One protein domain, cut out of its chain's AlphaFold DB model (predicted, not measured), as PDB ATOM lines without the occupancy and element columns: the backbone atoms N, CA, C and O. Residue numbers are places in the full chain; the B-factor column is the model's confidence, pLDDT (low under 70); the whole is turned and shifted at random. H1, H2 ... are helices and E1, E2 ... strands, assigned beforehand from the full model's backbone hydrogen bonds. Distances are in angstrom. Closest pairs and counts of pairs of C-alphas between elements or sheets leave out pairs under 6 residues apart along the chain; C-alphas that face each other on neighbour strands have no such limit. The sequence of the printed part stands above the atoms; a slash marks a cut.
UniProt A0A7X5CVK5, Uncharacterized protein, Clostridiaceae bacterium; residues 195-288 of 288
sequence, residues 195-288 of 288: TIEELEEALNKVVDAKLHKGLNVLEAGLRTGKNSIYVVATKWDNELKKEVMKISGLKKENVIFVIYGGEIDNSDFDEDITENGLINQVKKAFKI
ATOM      1  N   THR A 195     183.563 306.133 270.319       82.50
ATOM      2  CA  THR A 195     183.010 305.216 269.308       82.50
ATOM      3  C   THR A 195     182.431 306.025 268.143       82.50
ATOM      4  O   THR A 195     182.266 307.245 268.244       82.50
ATOM      5  N   ILE A 196     182.118 305.376 267.018       80.00
ATOM      6  CA  ILE A 196     181.444 306.062 265.903       80.00
ATOM      7  C   ILE A 196     180.053 306.550 266.327       80.00
ATOM      8  O   ILE A 196     179.703 307.693 266.044       80.00
ATOM      9  N   GLU A 197     179.317 305.742 267.090       81.88
ATOM     10  CA  GLU A 197     178.002 306.100 267.634       81.88
ATOM     11  C   GLU A 197     178.084 307.316 268.573       81.88
ATOM     12  O   GLU A 197     177.296 308.252 268.459       81.88
ATOM     13  N   GLU A 198     179.087 307.370 269.458       86.50
ATOM     14  CA  GLU A 198     179.311 308.525 270.340       86.50
ATOM     15  C   GLU A 198     179.618 309.805 269.540       86.50
ATOM     16  O   GLU A 198     179.151 310.895 269.894       86.50
ATOM     17  N   LEU A 199     180.381 309.690 268.444       87.12
ATOM     18  CA  LEU A 199     180.649 310.810 267.536       87.12
ATOM     19  C   LEU A 199     179.391 311.238 266.767       87.12
ATOM     20  O   LEU A 199     179.170 312.438 266.595       87.12
ATOM     21  N   GLU A 200     178.551 310.296 266.342       87.44
ATOM     22  CA  GLU A 200     177.262 310.562 265.695       87.44
ATOM     23  C   GLU A 200     176.291 311.278 266.633       87.44
ATOM     24  O   GLU A 200     175.675 312.276 266.255       87.44
ATOM     25  N   GLU A 201     176.186 310.833 267.883       92.00
ATOM     26  CA  GLU A 201     175.383 311.513 268.897       92.00
ATOM     27  C   GLU A 201     175.872 312.944 269.148       92.00
ATOM     28  O   GLU A 201     175.067 313.876 269.256       92.00
ATOM     29  N   ALA A 202     177.190 313.139 269.240       94.00
ATOM     30  CA  ALA A 202     177.789 314.458 269.403       94.00
ATOM     31  C   ALA A 202     177.529 315.360 268.186       94.00
ATOM     32  O   ALA A 202     177.150 316.524 268.350       94.00
ATOM     33  N   LEU A 203     177.666 314.821 266.971       92.06
ATOM     34  CA  LEU A 203     177.349 315.517 265.725       92.06
ATOM     35  C   LEU A 203     175.875 315.934 265.685       92.06
ATOM     36  O   LEU A 203     175.570 317.094 265.407       92.06
ATOM     37  N   ASN A 204     174.961 315.027 266.031       93.75
ATOM     38  CA  ASN A 204     173.525 315.296 266.050       93.75
ATOM     39  C   ASN A 204     173.164 316.443 267.006       93.75
ATOM     40  O   ASN A 204     172.333 317.285 266.664       93.75
ATOM     41  N   LYS A 205     173.833 316.551 268.164       97.06
ATOM     42  CA  LYS A 205     173.667 317.696 269.082       97.06
ATOM     43  C   LYS A 205     174.089 319.020 268.436       97.06
ATOM     44  O   LYS A 205     173.405 320.029 268.620       97.06
ATOM     45  N   VAL A 206     175.189 319.030 267.678       94.75
ATOM     46  CA  VAL A 206     175.681 320.225 266.964       94.75
ATOM     47  C   VAL A 206     174.737 320.610 265.821       94.75
ATOM     48  O   VAL A 206     174.385 321.785 265.686       94.75
ATOM     49  N   VAL A 207     174.267 319.635 265.039       90.75
ATOM     50  CA  VAL A 207     173.304 319.850 263.946       90.75
ATOM     51  C   VAL A 207     171.966 320.375 264.480       90.75
ATOM     52  O   VAL A 207     171.438 321.350 263.943       90.75
ATOM     53  N   ASP A 208     171.448 319.807 265.573       93.94
ATOM     54  CA  ASP A 208     170.245 320.301 266.258       93.94
ATOM     55  C   ASP A 208     170.423 321.751 266.736       93.94
ATOM     56  O   ASP A 208     169.566 322.606 266.504       93.94
ATOM     57  N   ALA A 209     171.569 322.070 267.345       94.88
ATOM     58  CA  ALA A 209     171.842 323.424 267.809       94.88
ATOM     59  C   ALA A 209     171.926 324.444 266.663       94.88
ATOM     60  O   ALA A 209     171.417 325.561 266.795       94.88
ATOM     61  N   LYS A 210     172.496 324.053 265.520       92.50
ATOM     62  CA  LYS A 210     172.488 324.863 264.295       92.50
ATOM     63  C   LYS A 210     171.061 325.119 263.805       92.50
ATOM     64  O   LYS A 210     170.702 326.261 263.532       92.50
ATOM     65  N   LEU A 211     170.241 324.072 263.692       90.06
ATOM     66  CA  LEU A 211     168.900 324.167 263.106       90.06
ATOM     67  C   LEU A 211     167.882 324.861 264.020       90.06
ATOM     68  O   LEU A 211     166.975 325.532 263.527       90.06
ATOM     69  N   HIS A 212     168.018 324.701 265.338       91.44
ATOM     70  CA  HIS A 212     166.957 325.050 266.286       91.44
ATOM     71  C   HIS A 212     167.386 325.991 267.414       91.44
ATOM     72  O   HIS A 212     166.521 326.597 268.046       91.44
ATOM     73  N   LYS A 213     168.691 326.152 267.674       88.31
ATOM     74  CA  LYS A 213     169.213 326.961 268.795       88.31
ATOM     75  C   LYS A 213     170.056 328.161 268.350       88.31
ATOM     76  O   LYS A 213     170.538 328.901 269.198       88.31
ATOM     77  N   GLY A 214     170.180 328.387 267.041       88.12
ATOM     78  CA  GLY A 214     170.846 329.564 266.480       88.12
ATOM     79  C   GLY A 214     172.374 329.510 266.504       88.12
ATOM     80  O   GLY A 214     173.003 330.560 266.394       88.12
ATOM     81  N   LEU A 215     172.974 328.319 266.631       92.88
ATOM     82  CA  LEU A 215     174.426 328.154 266.540       92.88
ATOM     83  C   LEU A 215     174.916 328.593 265.147       92.88
ATOM     84  O   LEU A 215     174.489 328.046 264.128       92.88
ATOM     85  N   ASN A 216     175.819 329.575 265.105       91.25
ATOM     86  CA  ASN A 216     176.277 330.219 263.870       91.25
ATOM     87  C   ASN A 216     177.390 329.423 263.161       91.25
ATOM     88  O   ASN A 216     178.519 329.891 263.020       91.25
ATOM     89  N   VAL A 217     177.064 328.209 262.723       90.31
ATOM     90  CA  VAL A 217     177.942 327.326 261.939       90.31
ATOM     91  C   VAL A 217     177.274 326.961 260.613       90.31
ATOM     92  O   VAL A 217     176.047 326.937 260.492       90.31
ATOM     93  N   LEU A 218     178.077 326.681 259.593       86.38
ATOM     94  CA  LEU A 218     177.597 326.366 258.248       86.38
ATOM     95  C   LEU A 218     177.282 324.882 258.089       86.38
ATOM     96  O   LEU A 218     176.239 324.524 257.542       86.38
ATOM     97  N   GLU A 219     178.158 324.021 258.590       86.00
ATOM     98  CA  GLU A 219     178.113 322.577 258.375       86.00
ATOM     99  C   GLU A 219     178.824 321.857 259.517       86.00
ATOM    100  O   GLU A 219     179.673 322.436 260.194       86.00
ATOM    101  N   ALA A 220     178.454 320.603 259.744       87.25
ATOM    102  CA  ALA A 220     179.191 319.688 260.593       87.25
ATOM    103  C   ALA A 220     179.073 318.278 260.011       87.25
ATOM    104  O   ALA A 220     178.034 317.942 259.441       87.25
ATOM    105  N   GLY A 221     180.106 317.459 260.183       83.25
ATOM    106  CA  GLY A 221     180.115 316.079 259.709       83.25
ATOM    107  C   GLY A 221     181.111 315.206 260.464       83.25
ATOM    108  O   GLY A 221     181.849 315.675 261.333       83.25
ATOM    109  N   LEU A 222     181.113 313.913 260.145       79.06
ATOM    110  CA  LEU A 222     182.022 312.942 260.750       79.06
ATOM    111  C   LEU A 222     183.369 312.920 260.032       79.06
ATOM    112  O   LEU A 222     183.456 313.021 258.809       79.06
ATOM    113  N   ARG A 223     184.428 312.711 260.811       76.19
ATOM    114  CA  ARG A 223     185.775 312.412 260.331       76.19
ATOM    115  C   ARG A 223     186.283 311.173 261.063       76.19
ATOM    116  O   ARG A 223     187.107 311.251 261.976       76.19
ATOM    117  N   THR A 224     185.741 310.021 260.684       65.25
ATOM    118  CA  THR A 224     185.953 308.737 261.370       65.25
ATOM    119  C   THR A 224     187.433 308.354 261.432       65.25
ATOM    120  O   THR A 224     187.913 307.974 262.499       65.25
ATOM    121  N   GLY A 225     188.194 308.563 260.349       63.66
ATOM    122  CA  GLY A 225     189.641 308.310 260.292       63.66
ATOM    123  C   GLY A 225     190.484 309.158 261.256       63.66
ATOM    124  O   GLY A 225     191.649 308.846 261.497       63.66
ATOM    125  N   LYS A 226     189.904 310.217 261.835       71.69
ATOM    126  CA  LYS A 226     190.513 311.072 262.867       71.69
ATOM    127  C   LYS A 226     189.805 310.969 264.219       71.69
ATOM    128  O   LYS A 226     190.062 311.792 265.093       71.69
ATOM    129  N   ASN A 227     188.889 310.011 264.389       84.25
ATOM    130  CA  ASN A 227     188.040 309.876 265.575       84.25
ATOM    131  C   ASN A 227     187.406 311.211 266.018       84.25
ATOM    132  O   ASN A 227     187.418 311.556 267.196       84.25
ATOM    133  N   SER A 228     186.930 312.010 265.064       84.81
ATOM    134  CA  SER A 228     186.528 313.399 265.306       84.81
ATOM    135  C   SER A 228     185.256 313.767 264.550       84.81
ATOM    136  O   SER A 228     184.899 313.123 263.562       84.81
ATOM    137  N   ILE A 229     184.613 314.858 264.964       87.06
ATOM    138  CA  ILE A 229     183.695 315.612 264.098       87.06
ATOM    139  C   ILE A 229     184.445 316.795 263.488       87.06
ATOM    140  O   ILE A 229     185.355 317.343 264.114       87.06
ATOM    141  N   TYR A 230     184.051 317.230 262.297       87.06
ATOM    142  CA  TYR A 230     184.438 318.540 261.784       87.06
ATOM    143  C   TYR A 230     183.249 319.493 261.847       87.06
ATOM    144  O   TYR A 230     182.098 319.081 261.699       87.06
ATOM    145  N   VAL A 231     183.532 320.773 262.066       87.25
ATOM    146  CA  VAL A 231     182.537 321.844 262.062       87.25
ATOM    147  C   VAL A 231     183.076 322.990 261.222       87.25
ATOM    148  O   VAL A 231     184.233 323.384 261.364       87.25
ATOM    149  N   VAL A 232     182.238 323.526 260.339       85.19
ATOM    150  CA  VAL A 232     182.592 324.569 259.375       85.19
ATOM    151  C   VAL A 232     181.920 325.881 259.759       85.19
ATOM    152  O   VAL A 232     180.712 325.920 259.995       85.19
ATOM    153  N   ALA A 233     182.673 326.979 259.758       85.50
ATOM    154  CA  ALA A 233     182.146 328.332 259.938       85.50
ATOM    155  C   ALA A 233     182.807 329.318 258.963       85.50
ATOM    156  O   ALA A 233     183.873 329.054 258.416       85.50
ATOM    157  N   THR A 234     182.188 330.480 258.738       82.88
ATOM    158  CA  THR A 234     182.804 331.561 257.937       82.88
ATOM    159  C   THR A 234     183.988 332.212 258.647       82.88
ATOM    160  O   THR A 234     184.884 332.749 258.001       82.88
ATOM    161  N   LYS A 235     183.978 332.183 259.979       84.38
ATOM    162  CA  LYS A 235     185.058 332.611 260.862       84.38
ATOM    163  C   LYS A 235     184.929 331.860 262.180       84.38
ATOM    164  O   LYS A 235     183.810 331.554 262.595       84.38
ATOM    165  N   TRP A 236     186.050 331.638 262.851       86.25
ATOM    166  CA  TRP A 236     186.059 331.119 264.209       86.25
ATOM    167  C   TRP A 236     186.474 332.200 265.193       86.25
ATOM    168  O   TRP A 236     187.443 332.922 264.977       86.25
ATOM    169  N   ASP A 237     185.738 332.280 266.291       88.25
ATOM    170  CA  ASP A 237     186.158 332.977 267.494       88.25
ATOM    171  C   ASP A 237     186.109 332.010 268.683       88.25
ATOM    172  O   ASP A 237     185.526 330.922 268.619       88.25
ATOM    173  N   ASN A 238     186.770 332.396 269.771       89.00
ATOM    174  CA  ASN A 238     186.906 331.552 270.954       89.00
ATOM    175  C   ASN A 238     185.560 331.241 271.626       89.00
ATOM    176  O   ASN A 238     185.444 330.205 272.283       89.00
ATOM    177  N   GLU A 239     184.553 332.107 271.489       92.31
ATOM    178  CA  GLU A 239     183.227 331.878 272.067       92.31
ATOM    179  C   GLU A 239     182.487 330.796 271.284       92.31
ATOM    180  O   GLU A 239     182.032 329.820 271.883       92.31
ATOM    181  N   LEU A 240     182.471 330.896 269.954       92.50
ATOM    182  CA  LEU A 240     181.847 329.912 269.075       92.50
ATOM    183  C   LEU A 240     182.541 328.549 269.170       92.50
ATOM    184  O   LEU A 240     181.863 327.527 269.289       92.50
ATOM    185  N   LYS A 241     183.884 328.512 269.193       91.88
ATOM    186  CA  LYS A 241     184.631 327.261 269.402       91.88
ATOM    187  C   LYS A 241     184.232 326.618 270.744       91.88
ATOM    188  O   LYS A 241     183.903 325.434 270.782       91.88
ATOM    189  N   LYS A 242     184.186 327.385 271.846       94.19
ATOM    190  CA  LYS A 242     183.769 326.885 273.178       94.19
ATOM    191  C   LYS A 242     182.318 326.408 273.204       94.19
ATOM    192  O   LYS A 242     182.016 325.422 273.874       94.19
ATOM    193  N   GLU A 243     181.423 327.098 272.508       95.31
ATOM    194  CA  GLU A 243     180.019 326.715 272.421       95.31
ATOM    195  C   GLU A 243     179.852 325.378 271.689       95.31
ATOM    196  O   GLU A 243     179.189 324.481 272.213       95.31
ATOM    197  N   VAL A 244     180.533 325.195 270.551       94.31
ATOM    198  CA  VAL A 244     180.571 323.917 269.823       94.31
ATOM    199  C   VAL A 244     181.096 322.794 270.716       94.31
ATOM    200  O   VAL A 244     180.444 321.755 270.817       94.31
ATOM    201  N   MET A 245     182.210 323.015 271.424       95.19
ATOM    202  CA  MET A 245     182.770 322.037 272.369       95.19
ATOM    203  C   MET A 245     181.775 321.649 273.467       95.19
ATOM    204  O   MET A 245     181.633 320.479 273.818       95.19
ATOM    205  N   LYS A 246     181.060 322.633 274.019       95.94
ATOM    206  CA  LYS A 246     180.062 322.406 275.069       95.94
ATOM    207  C   LYS A 246     178.859 321.614 274.556       95.94
ATOM    208  O   LYS A 246     178.326 320.791 275.296       95.94
ATOM    209  N   ILE A 247     178.406 321.891 273.334       96.38
ATOM    210  CA  ILE A 247     177.252 321.221 272.719       96.38
ATOM    211  C   ILE A 247     177.596 319.781 272.343       96.38
ATOM    212  O   ILE A 247     176.812 318.877 272.632       96.38
ATOM    213  N   SER A 248     178.752 319.571 271.710       95.44
ATOM    214  CA  SER A 248     179.195 318.240 271.296       95.44
ATOM    215  C   SER A 248     179.517 317.360 272.507       95.44
ATOM    216  O   SER A 248     179.220 316.168 272.499       95.44
ATOM    217  N   GLY A 249     180.076 317.950 273.572       95.06
ATOM    218  CA  GLY A 249     180.564 317.217 274.741       95.06
ATOM    219  C   GLY A 249     181.858 316.442 274.472       95.06
ATOM    220  O   GLY A 249     182.255 315.616 275.293       95.06
ATOM    221  N   LEU A 250     182.506 316.693 273.332       93.38
ATOM    222  CA  LEU A 250     183.757 316.048 272.949       93.38
ATOM    223  C   LEU A 250     184.965 316.750 273.583       93.38
ATOM    224  O   LEU A 250     184.875 317.891 274.040       93.38
ATOM    225  N   LYS A 251     186.120 316.080 273.603       91.25
ATOM    226  CA  LYS A 251     187.409 316.726 273.893       91.25
ATOM    227  C   LYS A 251     187.877 317.548 272.693       91.25
ATOM    228  O   LYS A 251     187.474 317.288 271.560       91.25
ATOM    229  N   LYS A 252     188.727 318.549 272.943       87.25
ATOM    230  CA  LYS A 252     189.192 319.510 271.927       87.25
ATOM    231  C   LYS A 252     189.815 318.808 270.725       87.25
ATOM    232  O   LYS A 252     189.517 319.162 269.595       87.25
ATOM    233  N   GLU A 253     190.651 317.812 270.976       85.06
ATOM    234  CA  GLU A 253     191.344 317.033 269.953       85.06
ATOM    235  C   GLU A 253     190.403 316.210 269.055       85.06
ATOM    236  O   GLU A 253     190.835 315.742 268.008       85.06
ATOM    237  N   ASN A 254     189.127 316.064 269.435       90.44
ATOM    238  CA  ASN A 254     188.106 315.324 268.692       90.44
ATOM    239  C   ASN A 254     187.110 316.247 267.949       90.44
ATOM    240  O   ASN A 254     186.082 315.784 267.447       90.44
ATOM    241  N   VAL A 255     187.396 317.556 267.878       89.56
ATOM    242  CA  VAL A 255     186.626 318.545 267.105       89.56
ATOM    243  C   VAL A 255     187.565 319.329 266.195       89.56
ATOM    244  O   VAL A 255     188.451 320.044 266.656       89.56
ATOM    245  N   ILE A 256     187.336 319.232 264.887       87.38
ATOM    246  CA  ILE A 256     188.119 319.925 263.863       87.38
ATOM    247  C   ILE A 256     187.363 321.182 263.429       87.38
ATOM    248  O   ILE A 256     186.249 321.100 262.905       87.38
ATOM    249  N   PHE A 257     187.973 322.348 263.623       85.50
ATOM    250  CA  PHE A 257     187.404 323.635 263.226       85.50
ATOM    251  C   PHE A 257     187.877 324.023 261.819       85.50
ATOM    252  O   PHE A 257     189.068 324.205 261.571       85.50
ATOM    253  N   VAL A 258     186.936 324.150 260.884       80.88
ATOM    254  CA  VAL A 258     187.207 324.410 259.462       80.88
ATOM    255  C   VAL A 258     186.667 325.784 259.068       80.88
ATOM    256  O   VAL A 258     185.538 326.136 259.425       80.88
ATOM    257  N   ILE A 259     187.455 326.577 258.338       78.38
ATOM    258  CA  ILE A 259     187.006 327.857 257.776       78.38
ATOM    259  C   ILE A 259     186.458 327.617 256.365       78.38
ATOM    260  O   ILE A 259     187.108 327.006 255.522       78.38
ATOM    261  N   TYR A 260     185.253 328.114 256.089       68.19
ATOM    262  CA  TYR A 260     184.622 327.994 254.773       68.19
ATOM    263  C   TYR A 260     185.462 328.653 253.675       68.19
ATOM    264  O   TYR A 260     185.710 329.858 253.721       68.19
ATOM    265  N   GLY A 261     185.863 327.867 252.675       57.12
ATOM    266  CA  GLY A 261     186.695 328.333 251.564       57.12
ATOM    267  C   GLY A 261     188.180 328.525 251.902       57.12
ATOM    268  O   GLY A 261     188.867 329.198 251.138       57.12
ATOM    269  N   GLY A 262     188.675 327.968 253.016       54.31
ATOM    270  CA  GLY A 262     190.069 328.096 253.454       54.31
ATOM    271  C   GLY A 262     190.628 326.868 254.187       54.31
ATOM    272  O   GLY A 262     190.012 325.804 254.207       54.31
ATOM    273  N   GLU A 263     191.828 327.042 254.753       45.66
ATOM    274  CA  GLU A 263     192.621 326.037 255.481       45.66
ATOM    275  C   GLU A 263     191.954 325.548 256.788       45.66
ATOM    276  O   GLU A 263     191.066 326.195 257.351       45.66
ATOM    277  N   ILE A 264     192.413 324.392 257.287       49.94
ATOM    278  CA  ILE A 264     192.069 323.869 258.619       49.94
ATOM    279  C   ILE A 264     192.634 324.827 259.679       49.94
ATOM    280  O   ILE A 264     193.847 325.032 259.739       49.94
ATOM    281  N   ASP A 265     191.781 325.388 260.541       46.31
ATOM    282  CA  ASP A 265     192.223 326.272 261.621       46.31
ATOM    283  C   ASP A 265     192.623 325.452 262.856       46.31
ATOM    284  O   ASP A 265     191.823 325.201 263.761       46.31
ATOM    285  N   ASN A 266     193.895 325.048 262.884       47.59
ATOM    286  CA  ASN A 266     194.525 324.367 264.016       47.59
ATOM    287  C   ASN A 266     195.040 325.333 265.101       47.59
ATOM    288  O   ASN A 266     195.774 324.893 265.985       47.59
ATOM    289  N   SER A 267     194.719 326.636 265.049       44.28
ATOM    290  CA  SER A 267     195.183 327.567 266.084       44.28
ATOM    291  C   SER A 267     194.640 327.160 267.456       44.28
ATOM    292  O   SER A 267     193.429 326.982 267.656       44.28
ATOM    293  N   ASP A 268     195.565 326.955 268.397       39.34
ATOM    294  CA  ASP A 268     195.247 326.639 269.779       39.34
ATOM    295  C   ASP A 268     194.307 327.701 270.368       39.34
ATOM    296  O   ASP A 268     194.337 328.868 269.982       39.34
ATOM    297  N   PHE A 269     193.446 327.283 271.306       41.16
ATOM    298  CA  PHE A 269     192.671 328.190 272.160       41.16
ATOM    299  C   PHE A 269     193.625 328.954 273.077       41.16
ATOM    300  O   PHE A 269     193.627 328.749 274.291       41.16
ATOM    301  N   ASP A 270     194.442 329.820 272.511       34.41
ATOM    302  CA  ASP A 270     195.137 330.799 273.301       34.41
ATOM    303  C   ASP A 270     194.139 331.924 273.580       34.41
ATOM    304  O   ASP A 270     193.540 332.531 272.685       34.41
ATOM    305  N   GLU A 271     193.895 332.130 274.881       37.56
ATOM    306  CA  GLU A 271     193.471 333.419 275.427       37.56
ATOM    307  C   GLU A 271     194.132 334.522 274.615       37.56
ATOM    308  O   GLU A 271     195.320 334.382 274.346       37.56
ATOM    309  N   ASP A 272     193.402 335.586 274.254       36.69
ATOM    310  CA  ASP A 272     193.957 336.761 273.577       36.69
ATOM    311  C   ASP A 272     195.358 337.076 274.116       36.69
ATOM    312  O   ASP A 272     195.523 337.759 275.138       36.69
ATOM    313  N   ILE A 273     196.390 336.589 273.420       43.09
ATOM    314  CA  ILE A 273     197.760 336.977 273.683       43.09
ATOM    315  C   ILE A 273     197.869 338.332 273.012       43.09
ATOM    316  O   ILE A 273     198.440 338.509 271.941       43.09
ATOM    317  N   THR A 274     197.257 339.323 273.659       48.00
ATOM    318  CA  THR A 274     197.608 340.712 273.434       48.00
ATOM    319  C   THR A 274     199.128 340.808 273.531       48.00
ATOM    320  O   THR A 274     199.760 340.087 274.304       48.00
ATOM    321  N   GLU A 275     199.743 341.695 272.760       40.38
ATOM    322  CA  GLU A 275     201.197 341.922 272.752       40.38
ATOM    323  C   GLU A 275     201.779 342.067 274.182       40.38
ATOM    324  O   GLU A 275     202.881 341.608 274.488       40.38
ATOM    325  N   ASN A 276     200.967 342.581 275.115       42.00
ATOM    326  CA  ASN A 276     201.259 342.652 276.548       42.00
ATOM    327  C   ASN A 276     201.374 341.281 277.256       42.00
ATOM    328  O   ASN A 276     202.166 341.145 278.190       42.00
ATOM    329  N   GLY A 277     200.609 340.271 276.841       41.53
ATOM    330  CA  GLY A 277     200.672 338.888 277.325       41.53
ATOM    331  C   GLY A 277     201.981 338.188 276.948       41.53
ATOM    332  O   GLY A 277     202.632 337.613 277.821       41.53
ATOM    333  N   LEU A 278     202.428 338.342 275.696       46.91
ATOM    334  CA  LEU A 278     203.737 337.865 275.218       46.91
ATOM    335  C   LEU A 278     204.886 338.544 275.973       46.91
ATOM    336  O   LEU A 278     205.784 337.871 276.482       46.91
ATOM    337  N   ILE A 279     204.822 339.868 276.144       49.94
ATOM    338  CA  ILE A 279     205.828 340.626 276.904       49.94
ATOM    339  C   ILE A 279     205.882 340.167 278.372       49.94
ATOM    340  O   ILE A 279     206.970 340.059 278.940       49.94
ATOM    341  N   ASN A 280     204.742 339.860 278.997       50.44
ATOM    342  CA  ASN A 280     204.703 339.392 280.386       50.44
ATOM    343  C   ASN A 280     205.193 337.948 280.559       50.44
ATOM    344  O   ASN A 280     205.825 337.648 281.574       50.44
ATOM    345  N   GLN A 281     204.956 337.062 279.589       49.97
ATOM    346  CA  GLN A 281     205.510 335.705 279.612       49.97
ATOM    347  C   GLN A 281     207.028 335.709 279.398       49.97
ATOM    348  O   GLN A 281     207.742 335.031 280.138       49.97
ATOM    349  N   VAL A 282     207.537 336.549 278.489       50.22
ATOM    350  CA  VAL A 282     208.981 336.770 278.305       50.22
ATOM    351  C   VAL A 282     209.602 337.325 279.593       50.22
ATOM    352  O   VAL A 282     210.580 336.778 280.096       50.22
ATOM    353  N   LYS A 283     208.995 338.337 280.223       49.69
ATOM    354  CA  LYS A 283     209.472 338.876 281.512       49.69
ATOM    355  C   LYS A 283     209.513 337.827 282.630       49.69
ATOM    356  O   LYS A 283     210.506 337.733 283.352       49.69
ATOM    357  N   LYS A 284     208.490 336.966 282.723       54.00
ATOM    358  CA  LYS A 284     208.460 335.841 283.676       54.00
ATOM    359  C   LYS A 284     209.538 334.792 283.395       54.00
ATOM    360  O   LYS A 284     210.164 334.321 284.342       54.00
ATOM    361  N   ALA A 285     209.761 334.439 282.130       47.28
ATOM    362  CA  ALA A 285     210.761 333.449 281.731       47.28
ATOM    363  C   ALA A 285     212.201 333.944 281.959       47.28
ATOM    364  O   ALA A 285     213.076 333.149 282.299       47.28
ATOM    365  N   PHE A 286     212.438 335.256 281.849       50.03
ATOM    366  CA  PHE A 286     213.766 335.864 281.986       50.03
ATOM    367  C   PHE A 286     214.029 336.574 283.331       50.03
ATOM    368  O   PHE A 286     215.105 337.144 283.500       50.03
ATOM    369  N   LYS A 287     213.106 336.512 284.310       48.28
ATOM    370  CA  LYS A 287     213.185 337.228 285.609       48.28
ATOM    371  C   LYS A 287     213.551 338.721 285.461       48.28
ATOM    372  O   LYS A 287     214.459 339.201 286.142       48.28
ATOM    373  N   ILE A 288     212.836 339.443 284.597       46.56
ATOM    374  CA  ILE A 288     212.845 340.919 284.549       46.56
ATOM    375  C   ILE A 288     211.506 341.438 285.058       46.56
ATOM    376  O   ILE A 288     210.469 340.940 284.569       46.56
TER     377      ILE A 288
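AT A GLANCE: This is residues 195 to 288 of the 288 residues of an uncharacterized protein of Clostridiaceae bacterium (UniProt A0A7X5CVK5). A small slab of three strands, E1, E2 and E3, has two helices, H1 and H2, packed over one of its faces, and a long tail of residues 260 to 274 leads away from this body to a third helix, H3, far off at the other end. Residues 274 to 279 and 282 to 287 stick out free, and the outline is elongated, spanning 52 by 27 by 24 A. The printed part has 94 residues with three named helices and three named strands, in the order H1, E1, E2, H2, E3, H3; the class is mixed, helices and strands. The sheet runs E1, E2, E3 and is mixed, with E1 and E2 antiparallel and E2 and E3 parallel. The whole is loose, with a radius of gyration of the C-alphas of 16.1 A.

HOW THE PARTS SIT: H1, residues 196 to 212, is on the sheet of E1, residues 219 to 223, E2, residues 228 to 233, and E3, residues 255 to 259. It lies over E1 and E2 at a height over the sheet of 9.0 A, along the strands, at 2 degrees to E1 on the local plane; its closest C-alphas to E1 are those of Leu 203 and Gly 221, 6.6 A apart. E1 and E2 form a hairpin, with N 221 and O 230 at 3.0 A and N 230 and O 221 at 2.9 A, within hydrogen-bond range. H2, residues 238 to 248, is on the same face as H1, so that the helices and the sheet make two layers. Its residues run slantwise to the strands over E2 and E3, at 42 degrees to E2 on the local plane, which is only just fixed, by 6 C-alphas of the sheet. H1, with residues 202 to 209 alone, touches H2 at a steep tilt of 58 degrees, opposite ways; the closest C-alphas, of Ala 202 and Ser 248, are 4.5 A apart. E2, H2 and E3 make a strand-helix-strand unit, two parallel neighbour strands with a helix between, with a right-handed crossover; N 256 and O 229 are 2.8 A apart, within hydrogen-bond range. H3, residues 275 to 286, is not on the sheet and is apart from H1 and H2. In H1, H2 and H3 every O i to N i+4 pair is within hydrogen-bond range.

IN THESE COORDINATES: H1 is 23.9 A long from C-alpha 196 at (181.444, 306.062, 265.903). E2 measures 16.5 A, H2 15.4 A and H3 16.7 A, ending at C-alpha 286 at (213.766, 335.864, 281.986).

THE WHOLE: The C-alphas of Glu 197 and Ile 288, the two farthest apart, are 52.1 A apart. The printed part has no cut, and the link from E3 to H3, 15 residues, is long. The mean pLDDT of the printed part is 75.2; residues 224 to 225 and 260 to 288 are under 70.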